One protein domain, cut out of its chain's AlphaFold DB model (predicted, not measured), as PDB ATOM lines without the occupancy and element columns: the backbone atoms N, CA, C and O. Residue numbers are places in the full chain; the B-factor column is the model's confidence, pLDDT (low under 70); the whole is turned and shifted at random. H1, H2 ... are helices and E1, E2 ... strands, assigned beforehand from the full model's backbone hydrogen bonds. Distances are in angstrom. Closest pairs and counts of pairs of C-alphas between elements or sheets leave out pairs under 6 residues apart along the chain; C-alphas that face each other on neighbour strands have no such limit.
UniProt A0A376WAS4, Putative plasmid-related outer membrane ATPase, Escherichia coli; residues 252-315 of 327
ATOM      1  N   ALA A 252     -16.921 -17.737 -21.131       89.31
ATOM      2  CA  ALA A 252     -18.332 -17.645 -20.740       89.31
ATOM      3  C   ALA A 252     -19.101 -16.491 -21.440       89.31
ATOM      4  O   ALA A 252     -19.709 -15.662 -20.759       89.31
ATOM      5  N   PRO A 253     -19.138 -16.432 -22.785       89.38
ATOM      6  CA  PRO A 253     -19.801 -15.356 -23.515       89.38
ATOM      7  C   PRO A 253     -21.284 -15.252 -23.132       89.38
ATOM      8  O   PRO A 253     -22.018 -16.240 -23.134       89.38
ATOM      9  N   SER A 254     -21.746 -14.038 -22.824       89.00
ATOM     10  CA  SER A 254     -23.119 -13.789 -22.351       89.00
ATOM     11  C   SER A 254     -24.158 -13.663 -23.472       89.00
ATOM     12  O   SER A 254     -25.359 -13.790 -23.229       89.00
ATOM     13  N   TRP A 255     -23.713 -13.411 -24.705       89.19
ATOM     14  CA  TRP A 255     -24.556 -13.062 -25.856       89.19
ATOM     15  C   TRP A 255     -24.724 -14.202 -26.880       89.19
ATOM     16  O   TRP A 255     -25.554 -14.092 -27.783       89.19
ATOM     17  N   ILE A 256     -23.972 -15.299 -26.744       91.06
ATOM     18  CA  ILE A 256     -24.019 -16.492 -27.604       91.06
ATOM     19  C   ILE A 256     -23.658 -17.736 -26.789       91.06
ATOM     20  O   ILE A 256     -22.972 -17.641 -25.776       91.06
ATOM     21  N   SER A 257     -24.096 -18.919 -27.225       87.19
ATOM     22  CA  SER A 257     -23.626 -20.166 -26.618       87.19
ATOM     23  C   SER A 257     -22.135 -20.392 -26.922       87.19
ATOM     24  O   SER A 257     -21.643 -20.053 -27.999       87.19
ATOM     25  N   ARG A 258     -21.406 -21.007 -25.983       86.81
ATOM     26  CA  ARG A 258     -19.982 -21.350 -26.168       86.81
ATOM     27  C   ARG A 258     -19.757 -22.242 -27.382       86.81
ATOM     28  O   ARG A 258     -18.854 -21.994 -28.171       86.81
ATOM     29  N   GLU A 259     -20.595 -23.263 -27.537       82.75
ATOM     30  CA  GLU A 259     -20.492 -24.224 -28.637       82.75
ATOM     31  C   GLU A 259     -20.695 -23.553 -30.000       82.75
ATOM     32  O   GLU A 259     -19.974 -23.859 -30.950       82.75
ATOM     33  N   ASP A 260     -21.641 -22.613 -30.104       86.44
ATOM     34  CA  ASP A 260     -21.861 -21.877 -31.348       86.44
ATOM     35  C   ASP A 260     -20.706 -20.920 -31.642       86.44
ATOM     36  O   ASP A 260     -20.235 -20.894 -32.780       86.44
ATOM     37  N   LEU A 261     -20.196 -20.201 -30.633       88.00
ATOM     38  CA  LEU A 261     -19.033 -19.330 -30.798       88.00
ATOM     39  C   LEU A 261     -17.815 -20.121 -31.281       88.00
ATOM     40  O   LEU A 261     -17.236 -19.782 -32.309       88.00
ATOM     41  N   TYR A 262     -17.449 -21.197 -30.581       87.88
ATOM     42  CA  TYR A 262     -16.260 -21.984 -30.914       87.88
ATOM     43  C   TYR A 262     -16.365 -22.641 -32.289       87.88
ATOM     44  O   TYR A 262     -15.360 -22.759 -32.983       87.88
ATOM     45  N   ARG A 263     -17.572 -23.026 -32.715       83.62
ATOM     46  CA  ARG A 263     -17.808 -23.564 -34.059       83.62
ATOM     47  C   ARG A 263     -17.707 -22.488 -35.141       83.62
ATOM     48  O   ARG A 263     -17.143 -22.750 -36.196       83.62
ATOM     49  N   MET A 264     -18.281 -21.307 -34.910       84.69
ATOM     50  CA  MET A 264     -18.366 -20.239 -35.915       84.69
ATOM     51  C   MET A 264     -17.069 -19.445 -36.063       84.69
ATOM     52  O   MET A 264     -16.754 -19.007 -37.164       84.69
ATOM     53  N   ALA A 265     -16.339 -19.254 -34.965       85.31
ATOM     54  CA  ALA A 265     -15.101 -18.487 -34.933       85.31
ATOM     55  C   ALA A 265     -13.849 -19.356 -35.111       85.31
ATOM     56  O   ALA A 265     -12.748 -18.815 -35.127       85.31
ATOM     57  N   SER A 266     -13.982 -20.683 -35.242       81.62
ATOM     58  CA  SER A 266     -12.835 -21.558 -35.494       81.62
ATOM     59  C   SER A 266     -12.087 -21.120 -36.751       81.62
ATOM     60  O   SER A 266     -12.690 -20.958 -37.815       81.62
ATOM     61  N   ARG A 267     -10.759 -21.003 -36.648       77.69
ATOM     62  CA  ARG A 267      -9.873 -20.865 -37.811       77.69
ATOM     63  C   ARG A 267     -10.181 -21.975 -38.821       77.69
ATOM     64  O   ARG A 267     -10.381 -23.120 -38.430       77.69
ATOM     65  N   ALA A 268     -10.212 -21.648 -40.108       70.75
ATOM     66  CA  ALA A 268     -10.248 -22.652 -41.168       70.75
ATOM     67  C   ALA A 268      -8.818 -23.119 -41.476       70.75
ATOM     68  O   ALA A 268      -7.898 -22.297 -41.477       70.75
ATOM     69  N   ASP A 269      -8.611 -24.411 -41.748       67.44
ATOM     70  CA  ASP A 269      -7.316 -24.870 -42.262       67.44
ATOM     71  C   ASP A 269      -7.137 -24.312 -43.688       67.44
ATOM     72  O   ASP A 269      -7.977 -24.578 -44.556       67.44
ATOM     73  N   PRO A 270      -6.059 -23.556 -43.977       64.38
ATOM     74  CA  PRO A 270      -5.801 -23.041 -45.320       64.38
ATOM     75  C   PRO A 270      -5.795 -24.118 -46.417       64.38
ATOM     76  O   PRO A 270      -6.050 -23.801 -47.577       64.38
ATOM     77  N   ARG A 271      -5.527 -25.384 -46.067       63.44
ATOM     78  CA  ARG A 271      -5.527 -26.538 -46.984       63.44
ATOM     79  C   ARG A 271      -6.927 -27.051 -47.321       63.44
ATOM     80  O   ARG A 271      -7.082 -27.754 -48.317       63.44
ATOM     81  N   GLU A 272      -7.919 -26.739 -46.493       63.31
ATOM     82  CA  GLU A 272      -9.317 -27.145 -46.680       63.31
ATOM     83  C   GLU A 272     -10.127 -26.107 -47.467       63.31
ATOM     84  O   GLU A 272     -11.221 -26.404 -47.953       63.31
ATOM     85  N   ASN A 273      -9.578 -24.904 -47.656       61.22
ATOM     86  CA  ASN A 273     -10.184 -23.891 -48.505       61.22
ATOM     87  C   ASN A 273     -10.177 -24.358 -49.967       61.22
ATOM     88  O   ASN A 273      -9.132 -24.682 -50.536       61.22
ATOM     89  N   ALA A 274     -11.351 -24.365 -50.605       58.09
ATOM     90  CA  ALA A 274     -11.428 -24.550 -52.049       58.09
ATOM     91  C   ALA A 274     -10.623 -23.438 -52.746       58.09
ATOM     92  O   ALA A 274     -10.626 -22.298 -52.286       58.09
ATOM     93  N   ALA A 275      -9.969 -23.756 -53.868       58.47
ATOM     94  CA  ALA A 275      -9.069 -22.837 -54.582       58.47
ATOM     95  C   ALA A 275      -9.706 -21.480 -54.964       58.47
ATOM     96  O   ALA A 275      -8.984 -20.511 -55.188       58.47
ATOM     97  N   ASP A 276     -11.041 -21.411 -55.003       58.28
ATOM     98  CA  ASP A 276     -11.828 -20.222 -55.347       58.28
ATOM     99  C   ASP A 276     -12.293 -19.400 -54.125       58.28
ATOM    100  O   ASP A 276     -12.928 -18.355 -54.286       58.28
ATOM    101  N   VAL A 277     -12.009 -19.845 -52.897       57.53
ATOM    102  CA  VAL A 277     -12.332 -19.095 -51.677       57.53
ATOM    103  C   VAL A 277     -11.206 -18.108 -51.409       57.53
ATOM    104  O   VAL A 277     -10.075 -18.490 -51.110       57.53
ATOM    105  N   MET A 278     -11.519 -16.815 -51.514       50.81
ATOM    106  CA  MET A 278     -10.593 -15.760 -51.113       50.81
ATOM    107  C   MET A 278     -10.247 -15.953 -49.629       50.81
ATOM    108  O   MET A 278     -11.173 -16.018 -48.816       50.81
ATOM    109  N   PRO A 279      -8.956 -16.036 -49.257       55.31
ATOM    110  CA  PRO A 279      -8.574 -16.073 -47.856       55.31
ATOM    111  C   PRO A 279      -9.134 -14.823 -47.185       55.31
ATOM    112  O   PRO A 279      -8.783 -13.702 -47.563       55.31
ATOM    113  N   VAL A 280     -10.027 -14.998 -46.213       56.00
ATOM    114  CA  VAL A 280     -10.381 -13.891 -45.330       56.00
ATOM    115  C   VAL A 280      -9.121 -13.625 -44.520       56.00
ATOM    116  O   VAL A 280      -8.761 -14.432 -43.664       56.00
ATOM    117  N   MET A 281      -8.411 -12.543 -44.850       53.75
ATOM    118  CA  MET A 281      -7.292 -12.026 -44.061       53.75
ATOM    119  C   MET A 281      -7.864 -11.595 -42.711       53.75
ATOM    120  O   MET A 281      -8.278 -10.453 -42.537       53.75
ATOM    121  N   THR A 282      -7.998 -12.556 -41.807       61.81
ATOM    122  CA  THR A 282      -8.413 -12.312 -40.434       61.81
ATOM    123  C   THR A 282      -7.128 -12.263 -39.644       61.81
ATOM    124  O   THR A 282      -6.379 -13.238 -39.662       61.81
ATOM    125  N   ASP A 283      -6.858 -11.130 -39.009       76.62
ATOM    126  CA  ASP A 283      -5.749 -11.033 -38.074       76.62
ATOM    127  C   ASP A 283      -5.946 -12.105 -36.990       76.62
ATOM    128  O   ASP A 283      -7.022 -12.218 -36.385       76.62
ATOM    129  N   PHE A 284      -4.930 -12.950 -36.801       85.00
ATOM    130  CA  PHE A 284      -4.998 -14.063 -35.863       85.00
ATOM    131  C   PHE A 284      -5.339 -13.571 -34.457       85.00
ATOM    132  O   PHE A 284      -6.167 -14.189 -33.792       85.00
ATOM    133  N   ALA A 285      -4.749 -12.462 -34.007       83.62
ATOM    134  CA  ALA A 285      -4.993 -11.911 -32.683       83.62
ATOM    135  C   ALA A 285      -6.411 -11.338 -32.563       83.62
ATOM    136  O   ALA A 285      -7.098 -11.631 -31.584       83.62
ATOM    137  N   GLU A 286      -6.884 -10.592 -33.564       84.81
ATOM    138  CA  GLU A 286      -8.240 -10.020 -33.557       84.81
ATOM    139  C   GLU A 286      -9.331 -11.097 -33.591       84.81
ATOM    140  O   GLU A 286     -10.376 -10.951 -32.958       84.81
ATOM    141  N   SER A 287      -9.077 -12.223 -34.264       87.06
ATOM    142  CA  SER A 287     -10.032 -13.335 -34.373       87.06
ATOM    143  C   SER A 287     -10.329 -14.062 -33.050       87.06
ATOM    144  O   SER A 287     -11.209 -14.924 -33.004       87.06
ATOM    145  N   LEU A 288      -9.587 -13.753 -31.982       88.50
ATOM    146  CA  LEU A 288      -9.682 -14.426 -30.686       88.50
ATOM    147  C   LEU A 288     -10.570 -13.697 -29.675       88.50
ATOM    148  O   LEU A 288     -10.905 -14.297 -28.656       88.50
ATOM    149  N   TRP A 289     -10.945 -12.438 -29.910       87.44
ATOM    150  CA  TRP A 289     -11.619 -11.607 -28.907       87.44
ATOM    151  C   TRP A 289     -13.005 -11.183 -29.361       87.44
ATOM    152  O   TRP A 289     -13.153 -10.452 -30.337       87.44
ATOM    153  N   PHE A 290     -14.025 -11.584 -28.601       88.12
ATOM    154  CA  PHE A 290     -15.406 -11.172 -28.859       88.12
ATOM    155  C   PHE A 290     -16.018 -10.351 -27.721       88.12
ATOM    156  O   PHE A 290     -16.946  -9.576 -27.954       88.12
ATOM    157  N   THR A 291     -15.471 -10.473 -26.511       86.00
ATOM    158  CA  THR A 291     -15.818  -9.643 -25.353       86.00
ATOM    159  C   THR A 291     -14.558  -8.905 -24.876       86.00
ATOM    160  O   THR A 291     -13.546  -9.556 -24.614       86.00
ATOM    161  N   PRO A 292     -14.570  -7.564 -24.741       84.88
ATOM    162  CA  PRO A 292     -13.435  -6.834 -24.181       84.88
ATOM    163  C   PRO A 292     -13.182  -7.235 -22.717       84.88
ATOM    164  O   PRO A 292     -14.129  -7.223 -21.927       84.88
ATOM    165  N   PRO A 293     -11.937  -7.551 -22.320       87.69
ATOM    166  CA  PRO A 293     -11.637  -7.848 -20.929       87.69
ATOM    167  C   PRO A 293     -11.613  -6.570 -20.087       87.69
ATOM    168  O   PRO A 293     -11.324  -5.477 -20.579       87.69
ATOM    169  N   HIS A 294     -11.856  -6.718 -18.787       85.25
ATOM    170  CA  HIS A 294     -11.805  -5.623 -17.822       85.25
ATOM    171  C   HIS A 294     -10.674  -5.849 -16.812       85.25
ATOM    172  O   HIS A 294     -10.616  -6.879 -16.143       85.25
ATOM    173  N   SER A 295      -9.759  -4.885 -16.696       85.75
ATOM    174  CA  SER A 295      -8.686  -4.930 -15.697       85.75
ATOM    175  C   SER A 295      -9.201  -4.431 -14.349       85.75
ATOM    176  O   SER A 295      -9.792  -3.357 -14.276       85.75
ATOM    177  N   ASP A 296      -8.939  -5.183 -13.283       88.19
ATOM    178  CA  ASP A 296      -9.205  -4.792 -11.898       88.19
ATOM    179  C   ASP A 296      -7.883  -4.795 -11.104       88.19
ATOM    180  O   ASP A 296      -7.486  -5.818 -10.530       88.19
ATOM    181  N   PRO A 297      -7.157  -3.656 -11.093       85.88
ATOM    182  CA  PRO A 297      -5.867  -3.548 -10.418       85.88
ATOM    183  C   PRO A 297      -5.954  -3.646  -8.893       85.88
ATOM    184  O   PRO A 297      -4.963  -4.012  -8.266       85.88
ATOM    185  N   GLU A 298      -7.102  -3.320  -8.290       87.81
ATOM    186  CA  GLU A 298      -7.274  -3.366  -6.832       87.81
ATOM    187  C   GLU A 298      -7.253  -4.809  -6.325       87.81
ATOM    188  O   GLU A 298      -6.640  -5.098  -5.296       87.81
ATOM    189  N   ASN A 299      -7.863  -5.722  -7.085       84.88
ATOM    190  CA  ASN A 299      -7.879  -7.150  -6.776       84.88
ATOM    191  C   ASN A 299      -6.776  -7.944  -7.500       84.88
ATOM    192  O   ASN A 299      -6.605  -9.133  -7.236       84.88
ATOM    193  N   GLY A 300      -6.016  -7.307  -8.401       85.69
ATOM    194  CA  GLY A 300      -4.945  -7.950  -9.169       85.69
ATOM    195  C   GLY A 300      -5.454  -8.986 -10.177       85.69
ATOM    196  O   GLY A 300      -4.752  -9.957 -10.467       85.69
ATOM    197  N   VAL A 301      -6.673  -8.804 -10.694       89.81
ATOM    198  CA  VAL A 301      -7.329  -9.750 -11.607       89.81
ATOM    199  C   VAL A 301      -7.710  -9.096 -12.929       89.81
ATOM    200  O   VAL A 301      -7.921  -7.888 -13.035       89.81
ATOM    201  N   TRP A 302      -7.826  -9.932 -13.950       89.00
ATOM    202  CA  TRP A 302      -8.456  -9.608 -15.217       89.00
ATOM    203  C   TRP A 302      -9.788 -10.335 -15.308       89.00
ATOM    204  O   TRP A 302      -9.861 -11.543 -15.102       89.00
ATOM    205  N   TRP A 303     -10.839  -9.605 -15.631       89.50
ATOM    206  CA  TRP A 303     -12.159 -10.154 -15.875       89.50
ATOM    207  C   TRP A 303     -12.294 -10.455 -17.364       89.50
ATOM    208  O   TRP A 303     -12.211  -9.549 -18.194       89.50
ATOM    209  N   ILE A 304     -12.480 -11.729 -17.691       90.88
ATOM    210  CA  ILE A 304     -12.735 -12.213 -19.050       90.88
ATOM    211  C   ILE A 304     -14.072 -12.943 -18.994       90.88
ATOM    212  O   ILE A 304     -14.189 -13.914 -18.248       90.88
ATOM    213  N   ASP A 305     -15.079 -12.452 -19.722       89.69
ATOM    214  CA  ASP A 305     -16.467 -12.936 -19.633       89.69
ATOM    215  C   ASP A 305     -16.974 -13.058 -18.174       89.69
ATOM    216  O   ASP A 305     -17.493 -14.093 -17.757       89.69
ATOM    217  N   ASP A 306     -16.754 -12.017 -17.363       87.81
ATOM    218  CA  ASP A 306     -17.105 -11.969 -15.931       87.81
ATOM    219  C   ASP A 306     -16.457 -13.063 -15.056       87.81
ATOM    220  O   ASP A 306     -16.825 -13.248 -13.893       87.81
ATOM    221  N   LEU A 307     -15.437 -13.756 -15.571       88.25
ATOM    222  CA  LEU A 307     -14.634 -14.707 -14.813       88.25
ATOM    223  C   LEU A 307     -13.277 -14.092 -14.435       88.25
ATOM    224  O   LEU A 307     -12.581 -13.546 -15.302       88.25
ATOM    225  N   PRO A 308     -12.863 -14.184 -13.157       88.94
ATOM    226  CA  PRO A 308     -11.600 -13.623 -12.703       88.94
ATOM    227  C   PRO A 308     -10.425 -14.512 -13.124       88.94
ATOM    228  O   PRO A 308     -10.394 -15.712 -12.857       88.94
ATOM    229  N   HIS A 309      -9.423 -13.895 -13.740       86.94
ATOM    230  CA  HIS A 309      -8.173 -14.510 -14.168       86.94
ATOM    231  C   HIS A 309      -7.001 -13.793 -13.498       86.94
ATOM    232  O   HIS A 309      -6.970 -12.565 -13.423       86.94
ATOM    233  N   CYS A 310      -6.008 -14.546 -13.026       82.81
ATOM    234  CA  CYS A 310      -4.770 -13.989 -12.486       82.81
ATOM    235  C   CYS A 310      -3.562 -14.767 -13.014       82.81
ATOM    236  O   CYS A 310      -3.653 -15.960 -13.309       82.81
ATOM    237  N   ALA A 311      -2.426 -14.082 -13.142       73.88
ATOM    238  CA  ALA A 311      -1.156 -14.707 -13.478       73.88
ATOM    239  C   ALA A 311      -0.382 -14.999 -12.188       73.88
ATOM    240  O   ALA A 311      -0.152 -14.100 -11.382       73.88
ATOM    241  N   VAL A 312       0.036 -16.251 -12.004       72.50
ATOM    242  CA  VAL A 312       0.887 -16.665 -10.883       72.50
ATOM    243  C   VAL A 312       2.290 -16.908 -11.420       72.50
ATOM    244  O   VAL A 312       2.493 -17.788 -12.255       72.50
ATOM    245  N   VAL A 313       3.258 -16.121 -10.953       67.56
ATOM    246  CA  VAL A 313       4.671 -16.309 -11.300       67.56
ATOM    247  C   VAL A 313       5.284 -17.306 -10.322       67.56
ATOM    248  O   VAL A 313       5.193 -17.130  -9.108       67.56
ATOM    249  N   VAL A 314       5.908 -18.360 -10.844       61.00
ATOM    250  CA  VAL A 314       6.661 -19.335 -10.046       61.00
ATOM    251  C   VAL A 314       8.144 -19.020 -10.222       61.00
ATOM    252  O   VAL A 314       8.727 -19.365 -11.242       61.00
ATOM    253  N   GLU A 315       8.747 -18.328  -9.254       48.16
ATOM    254  CA  GLU A 315      10.146 -17.878  -9.364       48.16
ATOM    255  C   GLU A 315      11.187 -18.947  -8.990       48.16
ATOM    256  O   GLU A 315      12.353 -18.769  -9.316       48.16
TER     257      GLU A 315
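What this domain is: This is residues 252 to 315 of the 327 residues of the protein "Putative plasmid-related outer membrane ATPase" of Escherichia coli (UniProt A0A376WAS4). With little regular structure, this is a small antiparallel sheet, E1-E2-E3, and a short helix, H1, away from it, joined by one long loop, residues 265 to 293, which sticks out at residues 271 to 278 and folds back to the sheet. The 64 printed residues, class mixed, have 17 in named elements, in the order H1, E1, E2, E3. The flat whole spans 51 by 33 by 17 A and is only just extended, close to loose, with a radius of gyration of the C-alphas of 16.5 A.

Where its parts are: H1, residues 258 to 264, begins at C-alpha (-19.982, -21.350, -26.168) and measures 9.9 A. E1 is residues 294 to 296, 6.5 A; E2, 301 to 304, 9.5 A; E3, 307 to 309, 6.5 A, ending at C-alpha (-8.173, -14.510, -14.168).

How they stand to each other: H1, with every O i to N i+4 pair within hydrogen-bond range, is not on the sheet. The strands form a meander, each the antiparallel neighbour of the one before. In hairpin E1 and E2, at 162 degrees, N 294 and O 303 are 2.9 A apart, within hydrogen-bond range; in hairpin E2 and E3, at 135 degrees, N 302 and O 309 are 2.8 A apart, also within range.

The domain as a whole: The farthest C-alphas, of Ala 275 and Glu 298, are 51.6 A apart. The printed part has no cut; H1 to E1 is a long link. The pLDDT is under 70 at residues 269 to 282 and 313 to 315.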